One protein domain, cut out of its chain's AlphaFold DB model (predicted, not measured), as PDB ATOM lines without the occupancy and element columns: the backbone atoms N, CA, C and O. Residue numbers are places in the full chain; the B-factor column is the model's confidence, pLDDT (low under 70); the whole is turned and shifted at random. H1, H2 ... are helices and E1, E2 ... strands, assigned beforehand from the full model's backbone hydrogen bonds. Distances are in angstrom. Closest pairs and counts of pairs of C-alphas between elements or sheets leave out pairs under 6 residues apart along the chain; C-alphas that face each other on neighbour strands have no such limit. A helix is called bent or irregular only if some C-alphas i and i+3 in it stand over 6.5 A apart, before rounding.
ATOM      1  N   GLN A   5      37.515  33.094  32.285       67.44
ATOM      2  CA  GLN A   5      38.212  32.762  31.035       67.44
ATOM      3  C   GLN A   5      38.435  33.956  30.084       67.44
ATOM      4  O   GLN A   5      39.339  33.919  29.254       67.44
ATOM      5  N   GLN A   6      37.592  34.989  30.144       72.06
ATOM      6  CA  GLN A   6      37.758  36.227  29.378       72.06
ATOM      7  C   GLN A   6      38.813  37.127  30.033       72.06
ATOM      8  O   GLN A   6      39.704  37.599  29.330       72.06
ATOM      9  N   SER A   7      38.796  37.267  31.362       74.38
ATOM     10  CA  SER A   7      39.807  38.027  32.120       74.38
ATOM     11  C   SER A   7      41.224  37.442  31.995       74.38
ATOM     12  O   SER A   7      42.212  38.172  32.051       74.38
ATOM     13  N   GLU A   8      41.349  36.133  31.757       74.69
ATOM     14  CA  GLU A   8      42.630  35.478  31.440       74.69
ATOM     15  C   GLU A   8      43.195  35.848  30.060       74.69
ATOM     16  O   GLU A   8      44.403  35.734  29.822       74.69
ATOM     17  N   ARG A   9      42.322  36.238  29.124       78.12
ATOM     18  CA  ARG A   9      42.670  36.484  27.717       78.12
ATOM     19  C   ARG A   9      42.861  37.962  27.410       78.12
ATOM     20  O   ARG A   9      43.673  38.273  26.541       78.12
ATOM     21  N   ASP A  10      42.140  38.835  28.106       81.06
ATOM     22  CA  ASP A  10      42.222  40.282  27.923       81.06
ATOM     23  C   ASP A  10      43.603  40.812  28.358       81.06
ATOM     24  O   ASP A  10      43.986  40.633  29.517       81.06
ATOM     25  N   PRO A  11      44.376  41.459  27.463       81.56
ATOM     26  CA  PRO A  11      45.677  42.036  27.798       81.56
ATOM     27  C   PRO A  11      45.667  42.972  29.014       81.56
ATOM     28  O   PRO A  11      46.660  42.993  29.744       81.56
ATOM     29  N   ALA A  12      44.576  43.708  29.246       81.00
ATOM     30  CA  ALA A  12      44.470  44.678  30.335       81.00
ATOM     31  C   ALA A  12      44.379  44.005  31.714       81.00
ATOM     32  O   ALA A  12      44.975  44.485  32.676       81.00
ATOM     33  N   THR A  13      43.693  42.862  31.818       85.81
ATOM     34  CA  THR A  13      43.498  42.139  33.089       85.81
ATOM     35  C   THR A  13      44.445  40.956  33.257       85.81
ATOM     36  O   THR A  13      44.725  40.545  34.382       85.81
ATOM     37  N   ARG A  14      44.956  40.392  32.156       87.69
ATOM     38  CA  ARG A  14      45.645  39.094  32.123       87.69
ATOM     39  C   ARG A  14      46.816  38.991  33.094       87.69
ATOM     40  O   ARG A  14      47.012  37.929  33.680       87.69
ATOM     41  N   ASN A  15      47.622  40.043  33.234       90.94
ATOM     42  CA  ASN A  15      48.799  39.995  34.107       90.94
ATOM     43  C   ASN A  15      48.393  39.885  35.580       90.94
ATOM     44  O   ASN A  15      48.865  38.979  36.263       90.94
ATOM     45  N   LEU A  16      47.467  40.734  36.039       93.56
ATOM     46  CA  LEU A  16      46.933  40.644  37.397       93.56
ATOM     47  C   LEU A  16      46.195  39.320  37.598       93.56
ATOM     48  O   LEU A  16      46.438  38.631  38.583       93.56
ATOM     49  N   PHE A  17      45.358  38.919  36.636       90.25
ATOM     50  CA  PHE A  17      44.555  37.705  36.743       90.25
ATOM     51  C   PHE A  17      45.417  36.448  36.956       90.25
ATOM     52  O   PHE A  17      45.063  35.585  37.756       90.25
ATOM     53  N   LYS A  18      46.587  36.370  36.307       91.69
ATOM     54  CA  LYS A  18      47.561  35.279  36.495       91.69
ATOM     55  C   LYS A  18      48.240  35.280  37.863       91.69
ATOM     56  O   LYS A  18      48.643  34.217  38.324       91.69
ATOM     57  N   ASN A  19      48.333  36.430  38.521       95.12
ATOM     58  CA  ASN A  19      48.907  36.568  39.860       95.12
ATOM     59  C   ASN A  19      47.848  36.306  40.946       95.12
ATOM     60  O   ASN A  19      47.718  37.064  41.908       95.12
ATOM     61  N   ARG A  20      47.062  35.237  40.773       95.31
ATOM     62  CA  ARG A  20      46.063  34.786  41.746       95.31
ATOM     63  C   ARG A  20      46.736  33.975  42.847       95.31
ATOM     64  O   ARG A  20      47.433  33.002  42.563       95.31
ATOM     65  N   ILE A  21      46.477  34.325  44.100       96.19
ATOM     66  CA  ILE A  21      46.922  33.568  45.272       96.19
ATOM     67  C   ILE A  21      45.754  32.707  45.751       96.19
ATOM     68  O   ILE A  21      44.733  33.221  46.195       96.19
ATOM     69  N   THR A  22      45.913  31.387  45.659       95.31
ATOM     70  CA  THR A  22      44.833  30.416  45.912       95.31
ATOM     71  C   THR A  22      45.050  29.543  47.147       95.31
ATOM     72  O   THR A  22      44.194  28.734  47.478       95.31
ATOM     73  N   THR A  23      46.192  29.675  47.831       94.62
ATOM     74  CA  THR A  23      46.558  28.822  48.975       94.62
ATOM     75  C   THR A  23      46.819  29.647  50.224       94.62
ATOM     76  O   THR A  23      47.311  30.778  50.140       94.62
ATOM     77  N   LEU A  24      46.576  29.065  51.402       91.62
ATOM     78  CA  LEU A  24      46.899  29.705  52.678       91.62
ATOM     79  C   LEU A  24      48.409  29.944  52.820       91.62
ATOM     80  O   LEU A  24      48.826  30.943  53.405       91.62
ATOM     81  N   LYS A  25      49.241  29.059  52.258       92.81
ATOM     82  CA  LYS A  25      50.694  29.264  52.209       92.81
ATOM     83  C   LYS A  25      51.047  30.523  51.411       92.81
ATOM     84  O   LYS A  25      51.749  31.376  51.942       92.81
ATOM     85  N   GLY A  26      50.530  30.655  50.190       93.50
ATOM     86  CA  GLY A  26      50.779  31.835  49.359       93.50
ATOM     87  C   GLY A  26      50.241  33.117  49.997       93.50
ATOM     88  O   GLY A  26      50.895  34.152  49.939       93.50
ATOM     89  N   PHE A  27      49.096  33.042  50.684       92.56
ATOM     90  CA  PHE A  27      48.583  34.176  51.450       92.56
ATOM     91  C   PHE A  27      49.560  34.602  52.555       92.56
ATOM     92  O   PHE A  27      49.857  35.786  52.676       92.56
ATOM     93  N   ARG A  28      50.127  33.651  53.312       90.38
ATOM     94  CA  ARG A  28      51.131  33.947  54.349       90.38
ATOM     95  C   ARG A  28      52.405  34.575  53.787       90.38
ATOM     96  O   ARG A  28      52.940  35.481  54.410       90.38
ATOM     97  N   GLU A  29      52.867  34.122  52.624       92.25
ATOM     98  CA  GLU A  29      54.082  34.641  51.977       92.25
ATOM     99  C   GLU A  29      53.971  36.124  51.594       92.25
ATOM    100  O   GLU A  29      54.984  36.818  51.561       92.25
ATOM    101  N   VAL A  30      52.761  36.629  51.336       92.75
ATOM    102  CA  VAL A  30      52.558  38.034  50.948       92.75
ATOM    103  C   VAL A  30      52.219  38.967  52.111       92.75
ATOM    104  O   VAL A  30      52.234  40.178  51.907       92.75
ATOM    105  N   LEU A  31      51.950  38.447  53.317       89.12
ATOM    106  CA  LEU A  31      51.528  39.249  54.479       89.12
ATOM    107  C   LEU A  31      52.535  40.334  54.873       89.12
ATOM    108  O   LEU A  31      52.134  41.433  55.244       89.12
ATOM    109  N   GLU A  32      53.831  40.036  54.812       84.69
ATOM    110  CA  GLU A  32      54.866  40.938  55.333       84.69
ATOM    111  C   GLU A  32      55.230  42.065  54.346       84.69
ATOM    112  O   GLU A  32      55.546  43.183  54.765       84.69
ATOM    113  N   ASP A  33      55.129  41.800  53.040       91.38
ATOM    114  CA  ASP A  33      55.575  42.686  51.946       91.38
ATOM    115  C   ASP A  33      54.411  43.330  51.167       91.38
ATOM    116  O   ASP A  33      54.606  43.929  50.106       91.38
ATOM    117  N   SER A  34      53.179  43.205  51.673       96.00
ATOM    118  CA  SER A  34      51.996  43.726  50.987       96.00
ATOM    119  C   SER A  34      51.058  44.500  51.897       96.00
ATOM    120  O   SER A  34      50.888  44.195  53.075       96.00
ATOM    121  N   TYR A  35      50.396  45.473  51.294       96.88
ATOM    122  CA  TYR A  35      49.136  46.020  51.751       96.88
ATOM    123  C   TYR A  35      47.974  45.291  51.093       96.88
ATOM    124  O   TYR A  35      48.117  44.684  50.028       96.88
ATOM    125  N   PHE A  36      46.808  45.385  51.720       96.88
ATOM    126  CA  PHE A  36      45.614  44.688  51.269       96.88
ATOM    127  C   PHE A  36      44.492  45.682  51.040       96.88
ATOM    128  O   PHE A  36      44.256  46.572  51.857       96.88
ATOM    129  N   LEU A  37      43.791  45.503  49.929       97.19
ATOM    130  CA  LEU A  37      42.584  46.244  49.625       97.19
ATOM    131  C   LEU A  37      41.483  45.259  49.277       97.19
ATOM    132  O   LEU A  37      41.601  44.502  48.315       97.19
ATOM    133  N   ALA A  38      40.419  45.275  50.070       95.31
ATOM    134  CA  ALA A  38      39.206  44.551  49.756       95.31
ATOM    135  C   ALA A  38      38.328  45.380  48.814       95.31
ATOM    136  O   ALA A  38      38.154  46.579  49.040       95.31
ATOM    137  N   LEU A  39      37.787  44.728  47.789       94.00
ATOM    138  CA  LEU A  39      36.810  45.280  46.855       94.00
ATOM    139  C   LEU A  39      35.546  44.429  46.919       94.00
ATOM    140  O   LEU A  39      35.629  43.203  46.857       94.00
ATOM    141  N   ASP A  40      34.403  45.093  46.994       92.12
ATOM    142  CA  ASP A  40      33.092  44.460  46.906       92.12
ATOM    143  C   ASP A  40      32.157  45.336  46.068       92.12
ATOM    144  O   ASP A  40      32.171  46.568  46.191       92.12
ATOM    145  N   THR A  41      31.369  44.722  45.188       90.00
ATOM    146  CA  THR A  41      30.436  45.436  44.311       90.00
ATOM    147  C   THR A  41      29.009  44.935  44.481       90.00
ATOM    148  O   THR A  41      28.729  43.741  44.416       90.00
ATOM    149  N   GLU A  42      28.070  45.870  44.633       86.62
ATOM    150  CA  GLU A  42      26.642  45.551  44.690       86.62
ATOM    151  C   GLU A  42      25.949  45.982  43.409       86.62
ATOM    152  O   GLU A  42      26.100  47.112  42.932       86.62
ATOM    153  N   HIS A  43      25.128  45.083  42.877       82.75
ATOM    154  CA  HIS A  43      24.494  45.265  41.581       82.75
ATOM    155  C   HIS A  43      23.075  44.683  41.519       82.75
ATOM    156  O   HIS A  43      22.788  43.583  42.013       82.75
ATOM    157  N   VAL A  44      22.179  45.373  40.821       74.81
ATOM    158  CA  VAL A  44      20.760  44.994  40.714       74.81
ATOM    159  C   VAL A  44      20.431  44.658  39.265       74.81
ATOM    160  O   VAL A  44      20.923  45.312  38.353       74.81
ATOM    161  N   ALA A  45      19.643  43.606  39.040       69.81
ATOM    162  CA  ALA A  45      19.134  43.280  37.710       69.81
ATOM    163  C   ALA A  45      18.000  44.246  37.335       69.81
ATOM    164  O   ALA A  45      17.096  44.438  38.144       69.81
ATOM    165  N   ILE A  46      18.036  44.834  36.133       64.62
ATOM    166  CA  ILE A  46      16.938  45.672  35.629       64.62
ATOM    167  C   ILE A  46      15.914  44.799  34.908       64.62
ATOM    168  O   ILE A  46      14.778  44.703  35.342       64.62
ATOM    169  N   THR A  47      16.295  44.142  33.810       61.28
ATOM    170  CA  THR A  47      15.348  43.371  32.979       61.28
ATOM    171  C   THR A  47      15.654  41.876  32.939       61.28
ATOM    172  O   THR A  47      14.780  41.061  32.651       61.28
ATOM    173  N   SER A  48      16.897  41.492  33.232       61.16
ATOM    174  CA  SER A  48      17.370  40.107  33.190       61.16
ATOM    175  C   SER A  48      18.624  39.931  34.048       61.16
ATOM    176  O   SER A  48      19.280  40.900  34.420       61.16
ATOM    177  N   SER A  49      19.025  38.686  34.320       60.59
ATOM    178  CA  SER A  49      20.283  38.393  35.030       60.59
ATOM    179  C   SER A  49      21.538  38.878  34.287       60.59
ATOM    180  O   SER A  49      22.591  39.044  34.904       60.59
ATOM    181  N   SER A  50      21.433  39.109  32.976       61.34
ATOM    182  CA  SER A  50      22.484  39.677  32.128       61.34
ATOM    183  C   SER A  50      22.504  41.205  32.096       61.34
ATOM    184  O   SER A  50      23.540  41.767  31.748       61.34
ATOM    185  N   ASP A  51      21.403  41.857  32.465       67.69
ATOM    186  CA  ASP A  51      21.220  43.307  32.429       67.69
ATOM    187  C   ASP A  51      21.220  43.849  33.861       67.69
ATOM    188  O   ASP A  51      20.181  43.916  34.523       67.69
ATOM    189  N   ARG A  52      22.423  44.117  34.380       74.00
ATOM    190  CA  ARG A  52      22.649  44.506  35.777       74.00
ATOM    191  C   ARG A  52      23.354  45.846  35.868       74.00
ATOM    192  O   ARG A  52      24.314  46.094  35.145       74.00
ATOM    193  N   VAL A  53      22.940  46.647  36.838       77.81
ATOM    194  CA  VAL A  53      23.501  47.971  37.106       77.81
ATOM    195  C   VAL A  53      24.278  47.942  38.401       77.81
ATOM    196  O   VAL A  53      23.785  47.435  39.409       77.81
ATOM    197  N   LEU A  54      25.486  48.499  38.357       84.75
ATOM    198  CA  LEU A  54      26.291  48.758  39.540       84.75
ATOM    199  C   LEU A  54      25.615  49.835  40.386       84.75
ATOM    200  O   LEU A  54      25.339  50.925  39.892       84.75
ATOM    201  N   HIS A  55      25.367  49.533  41.652       83.94
ATOM    202  CA  HIS A  55      24.740  50.458  42.593       83.94
ATOM    203  C   HIS A  55      25.691  50.855  43.726       83.94
ATOM    204  O   HIS A  55      25.547  51.929  44.311       83.94
ATOM    205  N   GLN A  56      26.672  50.013  44.055       88.12
ATOM    206  CA  GLN A  56      27.636  50.332  45.098       88.12
ATOM    207  C   GLN A  56      28.990  49.704  44.835       88.12
ATOM    208  O   GLN A  56      29.073  48.595  44.311       88.12
ATOM    209  N   VAL A  57      30.029  50.405  45.273       91.44
ATOM    210  CA  VAL A  57      31.389  49.880  45.362       91.44
ATOM    211  C   VAL A  57      31.900  50.131  46.773       91.44
ATOM    212  O   VAL A  57      31.898  51.272  47.235       91.44
ATOM    213  N   GLY A  58      32.309  49.071  47.459       92.12
ATOM    214  CA  GLY A  58      32.987  49.127  48.748       92.12
ATOM    215  C   GLY A  58      34.483  48.893  48.575       92.12
ATOM    216  O   GLY A  58      34.891  47.944  47.906       92.12
ATOM    217  N   LEU A  59      35.290  49.745  49.198       94.25
ATOM    218  CA  LEU A  59      36.737  49.607  49.301       94.25
ATOM    219  C   LEU A  59      37.127  49.580  50.777       94.25
ATOM    220  O   LEU A  59      36.664  50.411  51.559       94.25
ATOM    221  N   ALA A  60      38.001  48.655  51.159       94.12
ATOM    222  CA  ALA A  60      38.590  48.639  52.493       94.12
ATOM    223  C   ALA A  60      40.091  48.371  52.401       94.12
ATOM    224  O   ALA A  60      40.514  47.265  52.066       94.12
ATOM    225  N   PHE A  61      40.891  49.390  52.689       95.88
ATOM    226  CA  PHE A  61      42.345  49.328  52.680       95.88
ATOM    227  C   PHE A  61      42.892  49.078  54.083       95.88
ATOM    228  O   PHE A  61      42.394  49.620  55.072       95.88
ATOM    229  N   THR A  62      43.955  48.284  54.166       94.75
ATOM    230  CA  THR A  62      44.730  48.122  55.391       94.75
ATOM    231  C   THR A  62      46.215  47.934  55.114       94.75
ATOM    232  O   THR A  62      46.619  47.279  54.147       94.75
ATOM    233  N   LYS A  63      47.037  48.478  56.019       93.25
ATOM    234  CA  LYS A  63      48.495  48.305  56.006       93.25
ATOM    235  C   LYS A  63      48.949  47.021  56.694       93.25
ATOM    236  O   LYS A  63      50.064  46.562  56.462       93.25
ATOM    237  N   THR A  64      48.103  46.477  57.560       84.38
ATOM    238  CA  THR A  64      48.407  45.322  58.404       84.38
ATOM    239  C   THR A  64      47.217  44.376  58.452       84.38
ATOM    240  O   THR A  64      46.071  44.773  58.254       84.38
ATOM    241  N   LEU A  65      47.487  43.107  58.732       83.44
ATOM    242  CA  LEU A  65      46.471  42.121  59.094       83.44
ATOM    243  C   LEU A  65      46.844  41.527  60.449       83.44
ATOM    244  O   LEU A  65      47.033  40.323  60.609       83.44
ATOM    245  N   GLU A  66      47.003  42.415  61.422       75.00
ATOM    246  CA  GLU A  66      47.320  42.068  62.794       75.00
ATOM    247  C   GLU A  66      46.044  41.957  63.623       75.00
ATOM    248  O   GLU A  66      45.040  42.645  63.431       75.00
ATOM    249  N   ARG A  85      33.591  41.571  67.574       73.56
ATOM    250  CA  ARG A  85      32.877  42.570  66.787       73.56
ATOM    251  C   ARG A  85      33.795  43.053  65.668       73.56
ATOM    252  O   ARG A  85      34.981  43.261  65.900       73.56
ATOM    253  N   LEU A  86      33.231  43.234  64.475       76.00
ATOM    254  CA  LEU A  86      33.965  43.670  63.283       76.00
ATOM    255  C   LEU A  86      34.726  44.985  63.516       76.00
ATOM    256  O   LEU A  86      35.841  45.122  63.032       76.00
ATOM    257  N   TYR A  87      34.175  45.907  64.316       77.19
ATOM    258  CA  TYR A  87      34.828  47.188  64.592       77.19
ATOM    259  C   TYR A  87      36.205  47.037  65.249       77.19
ATOM    260  O   TYR A  87      37.104  47.784  64.902       77.19
ATOM    261  N   HIS A  88      36.414  46.039  66.120       79.38
ATOM    262  CA  HIS A  88      37.734  45.810  66.718       79.38
ATOM    263  C   HIS A  88      38.770  45.444  65.656       79.38
ATOM    264  O   HIS A  88      39.918  45.848  65.746       79.38
ATOM    265  N   PHE A  89      38.373  44.669  64.645       81.88
ATOM    266  CA  PHE A  89      39.271  44.316  63.550       81.88
ATOM    267  C   PHE A  89      39.615  45.540  62.692       81.88
ATOM    268  O   PHE A  89      40.774  45.709  62.319       81.88
ATOM    269  N   VAL A  90      38.622  46.399  62.435       84.06
ATOM    270  CA  VAL A  90      38.791  47.676  61.725       84.06
ATOM    271  C   VAL A  90      39.745  48.605  62.485       84.06
ATOM    272  O   VAL A  90      40.670  49.143  61.885       84.06
ATOM    273  N   GLU A  91      39.558  48.750  63.799       84.00
ATOM    274  CA  GLU A  91      40.395  49.587  64.672       84.00
ATOM    275  C   GLU A  91      41.819  49.037  64.822       84.00
ATOM    276  O   GLU A  91      42.781  49.779  64.632       84.00
ATOM    277  N   ASP A  92      41.968  47.736  65.104       86.25
ATOM    278  CA  ASP A  92      43.271  47.077  65.277       86.25
ATOM    279  C   ASP A  92      44.178  47.254  64.054       86.25
ATOM    280  O   ASP A  92      45.400  47.327  64.192       86.25
ATOM    281  N   ASN A  93      43.567  47.320  62.870       87.94
ATOM    282  CA  ASN A  93      44.254  47.413  61.588       87.94
ATOM    283  C   ASN A  93      44.219  48.814  60.973       87.94
ATOM    284  O   ASN A  93      44.730  48.996  59.870       87.94
ATOM    285  N   ASN A  94      43.643  49.800  61.674       88.81
ATOM    286  CA  ASN A  94      43.481  51.173  61.191       88.81
ATOM    287  C   ASN A  94      42.957  51.210  59.741       88.81
ATOM    288  O   ASN A  94      43.565  51.832  58.866       88.81
ATOM    289  N   MET A  95      41.884  50.458  59.478       91.25
ATOM    290  CA  MET A  95      41.393  50.279  58.113       91.25
ATOM    291  C   MET A  95      40.769  51.570  57.581       91.25
ATOM    292  O   MET A  95      39.912  52.176  58.228       91.25
ATOM    293  N   GLU A  96      41.144  51.939  56.362       92.50
ATOM    294  CA  GLU A  96      40.518  53.024  55.612       92.50
ATOM    295  C   GLU A  96      39.392  52.423  54.769       92.50
ATOM    296  O   GLU A  96      39.639  51.613  53.875       92.50
ATOM    297  N   VAL A  97      38.144  52.772  55.086       90.25
ATOM    298  CA  VAL A  97      36.957  52.201  54.437       90.25
ATOM    299  C   VAL A  97      36.205  53.299  53.697       90.25
ATOM    300  O   VAL A  97      35.935  54.360  54.262       90.25
ATOM    301  N   LEU A  98      35.868  53.037  52.436       90.94
ATOM    302  CA  LEU A  98      35.169  53.965  51.556       90.94
ATOM    303  C   LEU A  98      34.058  53.230  50.811       90.94
ATOM    304  O   LEU A  98      34.271  52.156  50.251       90.94
ATOM    305  N   THR A  99      32.869  53.820  50.792       91.31
ATOM    306  CA  THR A  99      31.732  53.308  50.026       91.31
ATOM    307  C   THR A  99      31.267  54.350  49.022       91.31
ATOM    308  O   THR A  99      30.885  55.459  49.397       91.31
ATOM    309  N   PHE A 100      31.232  53.971  47.748       90.19
ATOM    310  CA  PHE A 100      30.628  54.760  46.684       90.19
ATOM    311  C   PHE A 100      29.214  54.266  46.413       90.19
ATOM    312  O   PHE A 100      29.018  53.128  45.993       90.19
ATOM    313  N   ASN A 101      28.228  55.123  46.640       88.19
ATOM    314  CA  ASN A 101      26.867  54.938  46.163       88.19
ATOM    315  C   ASN A 101      26.789  55.476  44.733       88.19
ATOM    316  O   ASN A 101      27.087  56.647  44.494       88.19
ATOM    317  N   ILE A 102      26.414  54.613  43.792       87.00
ATOM    318  CA  ILE A 102      26.304  54.989  42.388       87.00
ATOM    319  C   ILE A 102      24.904  55.533  42.148       87.00
ATOM    320  O   ILE A 102      23.916  54.793  42.189       87.00
ATOM    321  N   ASP A 103      24.834  56.834  41.900       81.25
ATOM    322  CA  ASP A 103      23.608  57.507  41.520       81.25
ATOM    323  C   ASP A 103      23.293  57.120  40.075       81.25
ATOM    324  O   ASP A 103      23.981  57.492  39.121       81.25
ATOM    325  N   THR A 104      22.247  56.320  39.915       68.38
ATOM    326  CA  THR A 104      21.682  56.010  38.608       68.38
ATOM    327  C   THR A 104      20.716  57.127  38.213       68.38
ATOM    328  O   THR A 104      20.068  57.738  39.066       68.38
ATOM    329  N   SER A 105      20.631  57.450  36.919       62.28
ATOM    330  CA  SER A 105      19.688  58.468  36.440       62.28
ATOM    331  C   SER A 105      18.248  58.117  36.847       62.28
ATOM    332  O   SER A 105      17.903  56.941  36.981       62.28
ATOM    333  N   GLN A 106      17.387  59.130  37.018       58.19
ATOM    334  CA  GLN A 106      15.971  58.927  37.372       58.19
ATOM    335  C   GLN A 106      15.266  57.929  36.438       58.19
ATOM    336  O   GLN A 106      14.496  57.103  36.909       58.19
ATOM    337  N   GLU A 107      15.581  57.935  35.139       52.50
ATOM    338  CA  GLU A 107      15.003  57.009  34.153       52.50
ATOM    339  C   GLU A 107      15.396  55.543  34.402       52.50
ATOM    340  O   GLU A 107      14.580  54.634  34.229       52.50
ATOM    341  N   LEU A 108      16.630  55.300  34.851       57.41
ATOM    342  CA  LEU A 108      17.109  53.966  35.209       57.41
ATOM    343  C   LEU A 108      16.541  53.529  36.569       57.41
ATOM    344  O   LEU A 108      16.161  52.371  36.735       57.41
ATOM    345  N   GLY A 109      16.420  54.469  37.514       56.53
ATOM    346  CA  GLY A 109      15.710  54.280  38.781       56.53
ATOM    347  C   GLY A 109      14.245  53.888  38.570       56.53
ATOM    348  O   GLY A 109      13.768  52.933  39.181       56.53
ATOM    349  N   ASP A 110      13.564  54.536  37.625       53.94
ATOM    350  CA  ASP A 110      12.198  54.205  37.214       53.94
ATOM    351  C   ASP A 110      12.111  52.836  36.526       53.94
ATOM    352  O   ASP A 110      11.135  52.111  36.720       53.94
ATOM    353  N   GLY A 111      13.122  52.451  35.740       54.25
ATOM    354  CA  GLY A 111      13.228  51.118  35.136       54.25
ATOM    355  C   GLY A 111      13.382  50.001  36.177       54.25
ATOM    356  O   GLY A 111      12.684  48.989  36.104       54.25
ATOM    357  N   VAL A 112      14.225  50.221  37.192       55.03
ATOM    358  CA  VAL A 112      14.413  49.313  38.340       55.03
ATOM    359  C   VAL A 112      13.139  49.222  39.193       55.03
ATOM    360  O   VAL A 112      12.764  48.137  39.638       55.03
ATOM    361  N   LEU A 113      12.413  50.330  39.373       54.47
ATOM    362  CA  LEU A 113      11.116  50.335  40.059       54.47
ATOM    363  C   LEU A 113      10.038  49.557  39.279       54.47
ATOM    364  O   LEU A 113       9.251  48.832  39.892       54.47
ATOM    365  N   ARG A 114      10.014  49.659  37.942       52.12
ATOM    366  CA  ARG A 114       9.026  48.986  37.072       52.12
ATOM    367  C   ARG A 114       9.220  47.471  36.951       52.12
ATOM    368  O   ARG A 114       8.241  46.771  36.712       52.12
ATOM    369  N   ALA A 115      10.434  46.952  37.127       54.22
ATOM    370  CA  ALA A 115      10.750  45.532  36.934       54.22
ATOM    371  C   ALA A 115      10.487  44.617  38.152       54.22
ATOM    372  O   ALA A 115      10.855  43.443  38.129       54.22
ATOM    373  N   GLY A 116       9.840  45.119  39.207       51.25
ATOM    374  CA  GLY A 116       9.570  44.345  40.431       51.25
ATOM    375  C   GLY A 116       9.964  45.048  41.729       51.25
ATOM    376  O   GLY A 116       9.865  44.456  42.802       51.25
ATOM    377  N   GLY A 117      10.353  46.324  41.654       47.41
ATOM    378  CA  GLY A 117      10.595  47.169  42.816       47.41
ATOM    379  C   GLY A 117      11.935  46.909  43.501       47.41
ATOM    380  O   GLY A 117      12.745  46.097  43.072       47.41
ATOM    381  N   LEU A 118      12.144  47.615  44.613       51.12
ATOM    382  CA  LEU A 118      13.321  47.629  45.501       51.12
ATOM    383  C   LEU A 118      13.761  46.246  46.054       51.12
ATOM    384  O   LEU A 118      14.589  46.177  46.964       51.12
ATOM    385  N   GLN A 119      13.212  45.142  45.545       44.97
ATOM    386  CA  GLN A 119      13.475  43.761  45.927       44.97
ATOM    387  C   GLN A 119      14.850  43.319  45.397       44.97
ATOM    388  O   GLN A 119      14.977  42.628  44.394       44.97
ATOM    389  N   GLY A 120      15.904  43.779  46.069       49.41
ATOM    390  CA  GLY A 120      17.294  43.542  45.672       49.41
ATOM    391  C   GLY A 120      18.206  44.743  45.887       49.41
ATOM    392  O   GLY A 120      19.421  44.582  45.830       49.41
ATOM    393  N   MET A 121      17.651  45.923  46.188       52.28
ATOM    394  CA  MET A 121      18.459  47.026  46.698       52.28
ATOM    395  C   MET A 121      18.985  46.635  48.081       52.28
ATOM    396  O   MET A 121      18.174  46.318  48.960       52.28
ATOM    397  N   PRO A 122      20.311  46.642  48.305       50.66
ATOM    398  CA  PRO A 122      20.860  46.346  49.616       50.66
ATOM    399  C   PRO A 122      20.229  47.282  50.646       50.66
ATOM    400  O   PRO A 122      20.258  48.506  50.485       50.66
ATOM    401  N   ILE A 123      19.643  46.719  51.708       52.94
ATOM    402  CA  ILE A 123      19.142  47.520  52.827       52.94
ATOM    403  C   ILE A 123      20.338  48.294  53.378       52.94
ATOM    404  O   ILE A 123      21.274  47.701  53.923       52.94
ATOM    405  N   ARG A 124      20.310  49.623  53.218       54.59
ATOM    406  CA  ARG A 124      21.343  50.516  53.746       54.59
ATOM    407  C   ARG A 124      21.357  50.363  55.264       54.59
ATOM    408  O   ARG A 124      20.403  50.737  55.944       54.59
ATOM    409  N   ARG A 125      22.413  49.746  55.795       55.38
ATOM    410  CA  ARG A 125      22.584  49.598  57.240       55.38
ATOM    411  C   ARG A 125      23.178  50.900  57.777       55.38
ATOM    412  O   ARG A 125      24.212  51.309  57.263       55.38
ATOM    413  N   PRO A 126      22.598  51.512  58.821       47.75
ATOM    414  CA  PRO A 126      23.079  52.788  59.362       47.75
ATOM    415  C   PRO A 126      24.457  52.710  60.047       47.75
ATOM    416  O   PRO A 126      24.940  53.703  60.567       47.75
ATOM    417  N   HIS A 127      25.080  51.533  60.088       55.31
ATOM    418  CA  HIS A 127      26.353  51.251  60.757       55.31
ATOM    419  C   HIS A 127      27.355  50.632  59.776       55.31
ATOM    420  O   HIS A 127      27.952  49.587  60.042       55.31
ATOM    421  N   ARG A 128      27.502  51.257  58.605       62.53
ATOM    422  CA  ARG A 128      28.666  51.025  57.748       62.53
ATOM    423  C   ARG A 128      29.866  51.745  58.350       62.53
ATOM    424  O   ARG A 128      29.728  52.816  58.933       62.53
ATOM    425  N   PHE A 129      31.023  51.105  58.267       64.25
ATOM    426  CA  PHE A 129      32.277  51.707  58.692       64.25
ATOM    427  C   PHE A 129      32.830  52.545  57.543       64.25
ATOM    428  O   PHE A 129      32.751  52.116  56.394       64.25
ATOM    429  N   GLY A 130      33.413  53.696  57.867       78.19
ATOM    430  CA  GLY A 130      34.124  54.524  56.902       78.19
ATOM    431  C   GLY A 130      33.315  55.658  56.284       78.19
ATOM    432  O   GLY A 130      32.238  56.019  56.757       78.19
ATOM    433  N   GLU A 131      33.896  56.246  55.245       86.88
ATOM    434  CA  GLU A 131      33.327  57.370  54.512       86.88
ATOM    435  C   GLU A 131      32.342  56.874  53.443       86.88
ATOM    436  O   GLU A 131      32.576  55.866  52.772       86.88
ATOM    437  N   GLU A 132      31.240  57.597  53.259       88.88
ATOM    438  CA  GLU A 132      30.282  57.347  52.184       88.88
ATOM    439  C   GLU A 132      30.254  58.531  51.219       88.88
ATOM    440  O   GLU A 132      30.162  59.686  51.641       88.88
ATOM    441  N   ARG A 133      30.285  58.245  49.916       88.69
ATOM    442  CA  ARG A 133      30.157  59.248  48.853       88.69
ATOM    443  C   ARG A 133      29.127  58.802  47.827       88.69
ATOM    444  O   ARG A 133      29.087  57.631  47.467       88.69
ATOM    445  N   SER A 134      28.316  59.734  47.345       89.25
ATOM    446  CA  SER A 134      27.434  59.527  46.192       89.25
ATOM    447  C   SER A 134      28.068  60.128  44.944       89.25
ATOM    448  O   SER A 134      28.606  61.235  45.006       89.25
ATOM    449  N   LEU A 135      28.037  59.399  43.830       89.62
ATOM    450  CA  LEU A 135      28.571  59.851  42.545       89.62
ATOM    451  C   LEU A 135      27.854  59.181  41.375       89.62
ATOM    452  O   LEU A 135      27.319  58.084  41.510       89.62
ATOM    453  N   TYR A 136      27.891  59.814  40.205       88.38
ATOM    454  CA  TYR A 136      27.467  59.173  38.959       88.38
ATOM    455  C   TYR A 136      28.518  58.185  38.451       88.38
ATOM    456  O   TYR A 136      29.716  58.391  38.658       88.38
ATOM    457  N   ILE A 137      28.078  57.131  37.759       87.31
ATOM    458  CA  ILE A 137      28.937  56.020  37.322       87.31
ATOM    459  C   ILE A 137      30.129  56.470  36.465       87.31
ATOM    460  O   ILE A 137      31.194  55.866  36.551       87.31
ATOM    461  N   GLU A 138      29.991  57.556  35.702       88.62
ATOM    462  CA  GLU A 138      31.054  58.112  34.855       88.62
ATOM    463  C   GLU A 138      32.210  58.698  35.678       88.62
ATOM    464  O   GLU A 138      33.333  58.798  35.192       88.62
ATOM    465  N   ASN A 139      31.948  59.057  36.936       91.56
ATOM    466  CA  ASN A 139      32.955  59.581  37.855       91.56
ATOM    467  C   ASN A 139      33.600  58.485  38.711       91.56
ATOM    468  O   ASN A 139      34.572  58.763  39.409       91.56
ATOM    469  N   LEU A 140      33.094  57.248  38.675       92.50
ATOM    470  CA  LEU A 140      33.558  56.178  39.558       92.50
ATOM    471  C   LEU A 140      35.059  55.903  39.398       92.50
ATOM    472  O   LEU A 140      35.783  55.881  40.390       92.50
ATOM    473  N   GLU A 141      35.533  55.709  38.166       95.12
ATOM    474  CA  GLU A 141      36.939  55.389  37.911       95.12
ATOM    475  C   GLU A 141      37.904  56.472  38.413       95.12
ATOM    476  O   GLU A 141      38.806  56.115  39.174       95.12
ATOM    477  N   PRO A 142      37.723  57.770  38.091       96.12
ATOM    478  CA  PRO A 142      38.550  58.833  38.655       96.12
ATOM    479  C   PRO A 142      38.660  58.786  40.182       96.12
ATOM    480  O   PRO A 142      39.766  58.878  40.708       96.12
ATOM    481  N   PHE A 143      37.545  58.581  40.893       95.00
ATOM    482  CA  PHE A 143      37.547  58.531  42.359       95.00
ATOM    483  C   PHE A 143      38.236  57.278  42.914       95.00
ATOM    484  O   PHE A 143      38.972  57.367  43.899       95.00
ATOM    485  N   VAL A 144      38.039  56.113  42.288       95.56
ATOM    486  CA  VAL A 144      38.748  54.880  42.672       95.56
ATOM    487  C   VAL A 144      40.253  55.041  42.443       95.56
ATOM    488  O   VAL A 144      41.052  54.711  43.318       95.56
ATOM    489  N   VAL A 145      40.657  55.587  41.296       96.75
ATOM    490  CA  VAL A 145      42.069  55.816  40.957       96.75
ATOM    491  C   VAL A 145      42.707  56.860  41.870       96.75
ATOM    492  O   VAL A 145      43.857  56.684  42.272       96.75
ATOM    493  N   GLU A 146      41.988  57.926  42.227       95.88
ATOM    494  CA  GLU A 146      42.451  58.925  43.193       95.88
ATOM    495  C   GLU A 146      42.706  58.283  44.560       95.88
ATOM    496  O   GLU A 146      43.797  58.435  45.116       95.88
ATOM    497  N   PHE A 147      41.743  57.504  45.065       94.69
ATOM    498  CA  PHE A 147      41.896  56.767  46.318       94.69
ATOM    499  C   PHE A 147      43.144  55.876  46.289       94.69
ATOM    500  O   PHE A 147      44.010  56.003  47.154       94.69
ATOM    501  N   LEU A 148      43.292  55.048  45.250       96.69
ATOM    502  CA  LEU A 148      44.449  54.161  45.076       96.69
ATOM    503  C   LEU A 148      45.772  54.928  44.942       96.69
ATOM    504  O   LEU A 148      46.811  54.473  45.421       96.69
ATOM    505  N   SER A 149      45.748  56.097  44.306       96.06
ATOM    506  CA  SER A 149      46.942  56.917  44.092       96.06
ATOM    507  C   SER A 149      47.494  57.521  45.374       96.06
ATOM    508  O   SER A 149      48.711  57.720  45.440       96.06
ATOM    509  N   ASN A 150      46.621  57.768  46.355       95.31
ATOM    510  CA  ASN A 150      46.953  58.316  47.669       95.31
ATOM    511  C   ASN A 150      47.443  57.255  48.669       95.31
ATOM    512  O   ASN A 150      47.960  57.611  49.729       95.31
ATOM    513  N   LEU A 151      47.319  55.963  48.343       95.19
ATOM    514  CA  LEU A 151      47.823  54.888  49.195       95.19
ATOM    515  C   LEU A 151      49.365  54.878  49.237       95.19
ATOM    516  O   LEU A 151      50.023  55.258  48.260       95.19
ATOM    517  N   PRO A 152      49.977  54.410  50.343       94.25
ATOM    518  CA  PRO A 152      51.426  54.267  50.414       94.25
ATOM    519  C   PRO A 152      51.945  53.254  49.382       94.25
ATOM    520  O   PRO A 152      51.303  52.240  49.111       94.25
ATOM    521  N   ARG A 153      53.125  53.528  48.812       92.88
ATOM    522  CA  ARG A 153      53.715  52.763  47.693       92.88
ATOM    523  C   ARG A 153      55.015  52.041  48.045       92.88
ATOM    524  O   ARG A 153      55.730  51.582  47.161       92.88
ATOM    525  N   ASP A 154      55.348  51.987  49.328       95.25
ATOM    526  CA  ASP A 154      56.539  51.311  49.843       95.25
ATOM    527  C   ASP A 154      56.402  49.779  49.853       95.25
ATOM    528  O   ASP A 154      57.405  49.081  49.972       95.25
ATOM    529  N   LYS A 155      55.180  49.261  49.672       95.12
ATOM    530  CA  LYS A 155      54.868  47.833  49.560       95.12
ATOM    531  C   LYS A 155      53.964  47.544  48.367       95.12
ATOM    532  O   LYS A 155      53.376  48.445  47.767       95.12
ATOM    533  N   LYS A 156      53.839  46.260  48.039       96.88
ATOM    534  CA  LYS A 156      52.897  45.767  47.027       96.88
ATOM    535  C   LYS A 156      51.453  45.947  47.491       96.88
ATOM    536  O   LYS A 156      51.185  45.876  48.683       96.88
ATOM    537  N   LEU A 157      50.514  46.120  46.563       97.81
ATOM    538  CA  LEU A 157      49.084  46.152  46.875       97.81
ATOM    539  C   LEU A 157      48.405  44.886  46.351       97.81
ATOM    540  O   LEU A 157      48.467  44.582  45.157       97.81
ATOM    541  N   VAL A 158      47.748  44.150  47.243       97.69
ATOM    542  CA  VAL A 158      47.030  42.914  46.923       97.69
ATOM    543  C   VAL A 158      45.529  43.159  46.998       97.69
ATOM    544  O   VAL A 158      45.012  43.613  48.020       97.69
ATOM    545  N   LEU A 159      44.833  42.836  45.911       97.50
ATOM    546  CA  LEU A 159      43.376  42.880  45.836       97.50
ATOM    547  C   LEU A 159      42.774  41.661  46.547       97.50
ATOM    548  O   LEU A 159      43.211  40.534  46.331       97.50
ATOM    549  N   VAL A 160      41.753  41.866  47.370       96.06
ATOM    550  CA  VAL A 160      41.063  40.798  48.101       96.06
ATOM    551  C   VAL A 160      39.565  40.880  47.827       96.06
ATOM    552  O   VAL A 160      38.986  41.961  47.835       96.06
ATOM    553  N   GLY A 161      38.921  39.739  47.622       93.81
ATOM    554  CA  GLY A 161      37.464  39.652  47.542       93.81
ATOM    555  C   GLY A 161      36.964  38.250  47.871       93.81
ATOM    556  O   GLY A 161      37.745  37.367  48.236       93.81
ATOM    557  N   PHE A 162      35.655  38.034  47.764       89.56
ATOM    558  CA  PHE A 162      35.030  36.729  47.986       89.56
ATOM    559  C   PHE A 162      34.042  36.437  46.859       89.56
ATOM    560  O   PHE A 162      33.011  37.093  46.753       89.56
ATOM    561  N   GLY A 163      34.345  35.445  46.020       86.56
ATOM    562  CA  GLY A 163      33.520  35.149  44.850       86.56
ATOM    563  C   GLY A 163      33.580  36.258  43.796       86.56
ATOM    564  O   GLY A 163      32.546  36.701  43.300       86.56
ATOM    565  N   MET A 164      34.794  36.662  43.410       86.12
ATOM    566  CA  MET A 164      35.077  37.894  42.651       86.12
ATOM    567  C   MET A 164      34.594  37.927  41.186       86.12
ATOM    568  O   MET A 164      35.017  38.775  40.401       86.12
ATOM    569  N   GLY A 165      33.728  37.008  40.756       84.62
ATOM    570  CA  GLY A 165      33.240  36.937  39.373       84.62
ATOM    571  C   GLY A 165      32.565  38.226  38.901       84.62
ATOM    572  O   GLY A 165      32.809  38.700  37.787       84.62
ATOM    573  N   ALA A 166      31.727  38.800  39.762       83.25
ATOM    574  CA  ALA A 166      31.078  40.077  39.507       83.25
ATOM    575  C   ALA A 166      32.082  41.233  39.561       83.25
ATOM    576  O   ALA A 166      32.159  42.006  38.607       83.25
ATOM    577  N   ASP A 167      32.898  41.292  40.611       90.00
ATOM    578  CA  ASP A 167      33.851  42.382  40.841       90.00
ATOM    579  C   ASP A 167      34.859  42.504  39.702       90.00
ATOM    580  O   ASP A 167      35.138  43.606  39.243       90.00
ATOM    581  N   TRP A 168      35.330  41.378  39.159       89.56
ATOM    582  CA  TRP A 168      36.192  41.366  37.978       89.56
ATOM    583  C   TRP A 168      35.528  41.980  36.748       89.56
ATOM    584  O   TRP A 168      36.209  42.634  35.958       89.56
ATOM    585  N   THR A 169      34.214  41.797  36.586       87.69
ATOM    586  CA  THR A 169      33.468  42.447  35.501       87.69
ATOM    587  C   THR A 169      33.565  43.958  35.663       87.69
ATOM    588  O   THR A 169      34.081  44.616  34.767       87.69
ATOM    589  N   TYR A 170      33.172  44.493  36.820       89.12
ATOM    590  CA  TYR A 170      33.152  45.939  37.060       89.12
ATOM    591  C   TYR A 170      34.554  46.552  37.091       89.12
ATOM    592  O   TYR A 170      34.764  47.612  36.512       89.12
ATOM    593  N   LEU A 171      35.537  45.854  37.656       90.94
ATOM    594  CA  LEU A 171      36.938  46.256  37.595       90.94
ATOM    595  C   LEU A 171      37.417  46.374  36.142       90.94
ATOM    596  O   LEU A 171      38.091  47.339  35.808       90.94
ATOM    597  N   SER A 172      37.036  45.445  35.257       89.25
ATOM    598  CA  SER A 172      37.418  45.516  33.837       89.25
ATOM    599  C   SER A 172      36.628  46.538  33.014       89.25
ATOM    600  O   SER A 172      37.173  47.092  32.065       89.25
ATOM    601  N   THR A 173      35.351  46.780  33.336       87.44
ATOM    602  CA  THR A 173      34.460  47.590  32.487       87.44
ATOM    603  C   THR A 173      34.255  49.010  32.986       87.44
ATOM    604  O   THR A 173      34.023  49.898  32.173       87.44
ATOM    605  N   ASN A 174      34.299  49.232  34.300       89.56
ATOM    606  CA  ASN A 174      33.920  50.500  34.924       89.56
ATOM    607  C   ASN A 174      35.095  51.261  35.522       89.56
ATOM    608  O   ASN A 174      34.987  52.474  35.634       89.56
ATOM    609  N   PHE A 175      36.165  50.580  35.934       91.81
ATOM    610  CA  PHE A 175      37.368  51.225  36.471       91.81
ATOM    611  C   PHE A 175      38.664  50.459  36.133       91.81
ATOM    612  O   PHE A 175      39.453  50.144  37.030       91.81
ATOM    613  N   PRO A 176      38.916  50.148  34.844       93.38
ATOM    614  CA  PRO A 176      40.100  49.401  34.418       93.38
ATOM    615  C   PRO A 176      41.433  50.061  34.792       93.38
ATOM    616  O   PRO A 176      42.418  49.354  35.015       93.38
ATOM    617  N   ALA A 177      41.492  51.387  34.922       95.38
ATOM    618  CA  ALA A 177      42.693  52.105  35.349       95.38
ATOM    619  C   ALA A 177      43.106  51.797  36.800       95.38
ATOM    620  O   ALA A 177      44.235  52.095  37.186       95.38
ATOM    621  N   ALA A 178      42.239  51.162  37.597       95.62
ATOM    622  CA  ALA A 178      42.582  50.652  38.921       95.62
ATOM    623  C   ALA A 178      43.437  49.372  38.865       95.62
ATOM    624  O   ALA A 178      44.229  49.119  39.770       95.62
ATOM    625  N   ILE A 179      43.312  48.560  37.806       95.69
ATOM    626  CA  ILE A 179      43.975  47.248  37.693       95.69
ATOM    627  C   ILE A 179      45.500  47.331  37.884       95.69
ATOM    628  O   ILE A 179      46.033  46.520  38.645       95.69
ATOM    629  N   PRO A 180      46.227  48.284  37.262       95.69
ATOM    630  CA  PRO A 180      47.684  48.354  37.372       95.69
ATOM    631  C   PRO A 180      48.216  48.650  38.780       95.69
ATOM    632  O   PRO A 180      49.413  48.489  39.008       95.69
ATOM    633  N   PHE A 181      47.367  49.086  39.718       96.94
ATOM    634  CA  PHE A 181      47.780  49.313  41.105       96.94
ATOM    635  C   PHE A 181      48.018  48.005  41.864       96.94
ATOM    636  O   PHE A 181      48.776  47.994  42.831       96.94
ATOM    637  N   PHE A 182      47.397  46.905  41.435       97.25
ATOM    638  CA  PHE A 182      47.479  45.630  42.134       97.25
ATOM    639  C   PHE A 182      48.604  44.756  41.580       97.25
ATOM    640  O   PHE A 182      48.759  44.586  40.370       97.25
ATOM    641  N   SER A 183      49.371  44.135  42.474       96.50
ATOM    642  CA  SER A 183      50.417  43.175  42.101       96.50
ATOM    643  C   SER A 183      49.906  41.737  42.025       96.50
ATOM    644  O   SER A 183      50.452  40.920  41.281       96.50
ATOM    645  N   ALA A 184      48.893  41.419  42.832       97.00
ATOM    646  CA  ALA A 184      48.282  40.102  42.961       97.00
ATOM    647  C   ALA A 184      46.839  40.241  43.460       97.00
ATOM    648  O   ALA A 184      46.433  41.318  43.909       97.00
ATOM    649  N   TRP A 185      46.077  39.150  43.408       96.81
ATOM    650  CA  TRP A 185      44.721  39.111  43.951       96.81
ATOM    651  C   TRP A 185      44.395  37.787  44.643       96.81
ATOM    652  O   TRP A 185      44.987  36.748  44.341       96.81
ATOM    653  N   ILE A 186      43.446  37.836  45.575       95.81
ATOM    654  CA  ILE A 186      42.975  36.706  46.379       95.81
ATOM    655  C   ILE A 186      41.451  36.635  46.282       95.81
ATOM    656  O   ILE A 186      40.762  37.588  46.647       95.81
ATOM    657  N   ASP A 187      40.930  35.475  45.880       94.81
ATOM    658  CA  ASP A 187      39.550  35.093  46.183       94.81
ATOM    659  C   ASP A 187      39.563  34.280  47.480       94.81
ATOM    660  O   ASP A 187      40.112  33.175  47.541       94.81
ATOM    661  N   LEU A 188      38.971  34.824  48.541       92.75
ATOM    662  CA  LEU A 188      38.914  34.167  49.846       92.75
ATOM    663  C   LEU A 188      38.214  32.799  49.781       92.75
ATOM    664  O   LEU A 188      38.492  31.939  50.619       92.75
ATOM    665  N   GLY A 189      37.365  32.558  48.774       91.56
ATOM    666  CA  GLY A 189      36.796  31.240  48.506       91.56
ATOM    667  C   GLY A 189      37.860  30.172  48.230       91.56
ATOM    668  O   GLY A 189      37.744  29.058  48.743       91.56
ATOM    669  N   ASP A 190      38.936  30.512  47.513       91.94
ATOM    670  CA  ASP A 190      40.029  29.569  47.237       91.94
ATOM    671  C   ASP A 190      40.779  29.195  48.512       91.94
ATOM    672  O   ASP A 190      41.084  28.028  48.742       91.94
ATOM    673  N   ILE A 191      41.025  30.186  49.375       92.62
ATOM    674  CA  ILE A 191      41.712  29.978  50.651       92.62
ATOM    675  C   ILE A 191      40.887  29.051  51.551       92.62
ATOM    676  O   ILE A 191      41.432  28.142  52.177       92.62
ATOM    677  N   VAL A 192      39.563  29.232  51.590       90.19
ATOM    678  CA  VAL A 192      38.655  28.334  52.323       90.19
ATOM    679  C   VAL A 192      38.722  26.911  51.766       90.19
ATOM    680  O   VAL A 192      38.785  25.949  52.539       90.19
ATOM    681  N   VAL A 193      38.741  26.753  50.441       90.69
ATOM    682  CA  VAL A 193      38.877  25.439  49.795       90.69
ATOM    683  C   VAL A 193      40.220  24.790  50.140       90.69
ATOM    684  O   VAL A 193      40.238  23.617  50.507       90.69
ATOM    685  N   ASP A 194      41.327  25.532  50.103       92.31
ATOM    686  CA  ASP A 194      42.666  25.031  50.451       92.31
ATOM    687  C   ASP A 194      42.752  24.563  51.915       92.31
ATOM    688  O   ASP A 194      43.260  23.474  52.209       92.31
ATOM    689  N   ILE A 195      42.179  25.342  52.840       87.62
ATOM    690  CA  ILE A 195      42.124  24.997  54.268       87.62
ATOM    691  C   ILE A 195      41.314  23.716  54.491       87.62
ATOM    692  O   ILE A 195      41.741  22.841  55.242       87.62
ATOM    693  N   THR A 196      40.150  23.599  53.851       87.19
ATOM    694  CA  THR A 196      39.210  22.487  54.084       87.19
ATOM    695  C   THR A 196      39.578  21.209  53.334       87.19
ATOM    696  O   THR A 196      39.247  20.119  53.796       87.19
ATOM    697  N   SER A 197      40.293  21.323  52.214       83.81
ATOM    698  CA  SER A 197      40.780  20.182  51.424       83.81
ATOM    699  C   SER A 197      42.103  19.619  51.956       83.81
ATOM    700  O   SER A 197      42.530  18.534  51.557       83.81
ATOM    701  N   SER A 198      42.764  20.343  52.863       68.56
ATOM    702  CA  SER A 198      43.987  19.897  53.522       68.56
ATOM    703  C   SER A 198      43.677  18.879  54.633       68.56
ATOM    704  O   SER A 198      42.808  19.129  55.466       68.56
TER     705      SER A 198
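This is residues 5 to 66 and 85 to 198 of the 206 residues of an uncharacterized protein of Gibberella nygamai (UniProt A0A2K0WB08). A twisted six-stranded sheet has H5, H6 and H1 packed on one face, with H7 among these helices. The long hairpin E1 and E2 bends at one end, where H4 stands beside it; at the E6 edge H8 meets H2. The printed part has 176 residues, with eight named helices and six named strands in the order H1 H2 E1 E2 H3 E3 H4 E4 H5 E5 H6 H7 E6 H8. The mixed sheet runs E4 E3 E2 E1 E5 E6, and the class is mixed, helices and strands. It is compact, radius of gyration of the C-alphas 17.0 A, spanning 49 by 38 by 34 A.

Find C-alpha 11 at (45.677, 42.036, 27.798), where H1 begins, residues 11 to 18; H2 is 24 to 30. E1, 34 to 48, runs 39.1 A and E2, 51 to 62, 33.2 A. Then come H3, 86 to 92; E3, 96 to 103, 22.5 A; H4, 106 to 114; E4, 131 to 136; H5, 137 to 150, 20.9 A; E5, 156 to 161; H6, 165 to 173; H7, 176 to 181; E6, 184 to 187; and H8, 188 to 197, ending at C-alpha 197 (40.780, 20.182, 51.424). H1, H5 and, only just, H7 are irregular: C-alphas 12 and 15 are 7.4 A apart, 138 and 141 7.2 A, 177 and 180 6.6 A.

Start at the hairpin E1 and E2, antiparallel, with N 38 and O 60 2.8 A apart; E1 bends by 53 degrees at residue 45. E3 is antiparallel to E2 (N 59 and O 98, 2.8 A), and E4 parallel to E3 (N 101 and O 133, 2.8 A). E5 is parallel to E1 (N 160 and O 37, 2.8 A) and to E6 (N 186 and O 159, 2.8 A). E3, H4, E4 and E5, H6 H7, E6 are strand-helix-strand units, parallel neighbour strands joined through helices, with right-handed crossovers. H1, H5 and H6 on one face make two layers, helices over a sheet. H5 lies over E3 and E2, 8.7 A high; H6 stands up from the sheet over E1. H4 stands at the sheet's level; H2, H3 and H7 only graze it. H7, the hub, touches H5 at Val 145 and Ala 178, their closest C-alphas, 5.6 A. H2 and H8 only just touch, with 3 pairs of C-alphas within 8 A, closest Leu 24 and Ile 191, 5.6 A. Every O i to N i+4 pair is within hydrogen-bond range in H2, H3, H4 and H8; H1 has 2 of 4, H5 8 of 10, H6 4 of 5, and H7 0 of 2 but 2 of 3 O i to N i+3 pairs.

The C-alphas farthest apart, Glu 107 and Ser 198, are 50.9 A apart. Residues 67 to 84 are not printed, and C-alphas 66 and 85 are 15.0 A apart. The link H4 to E4 is long. Look for pLDDT under 70 at residues 5, 45 to 51, 104 to 129 and 198.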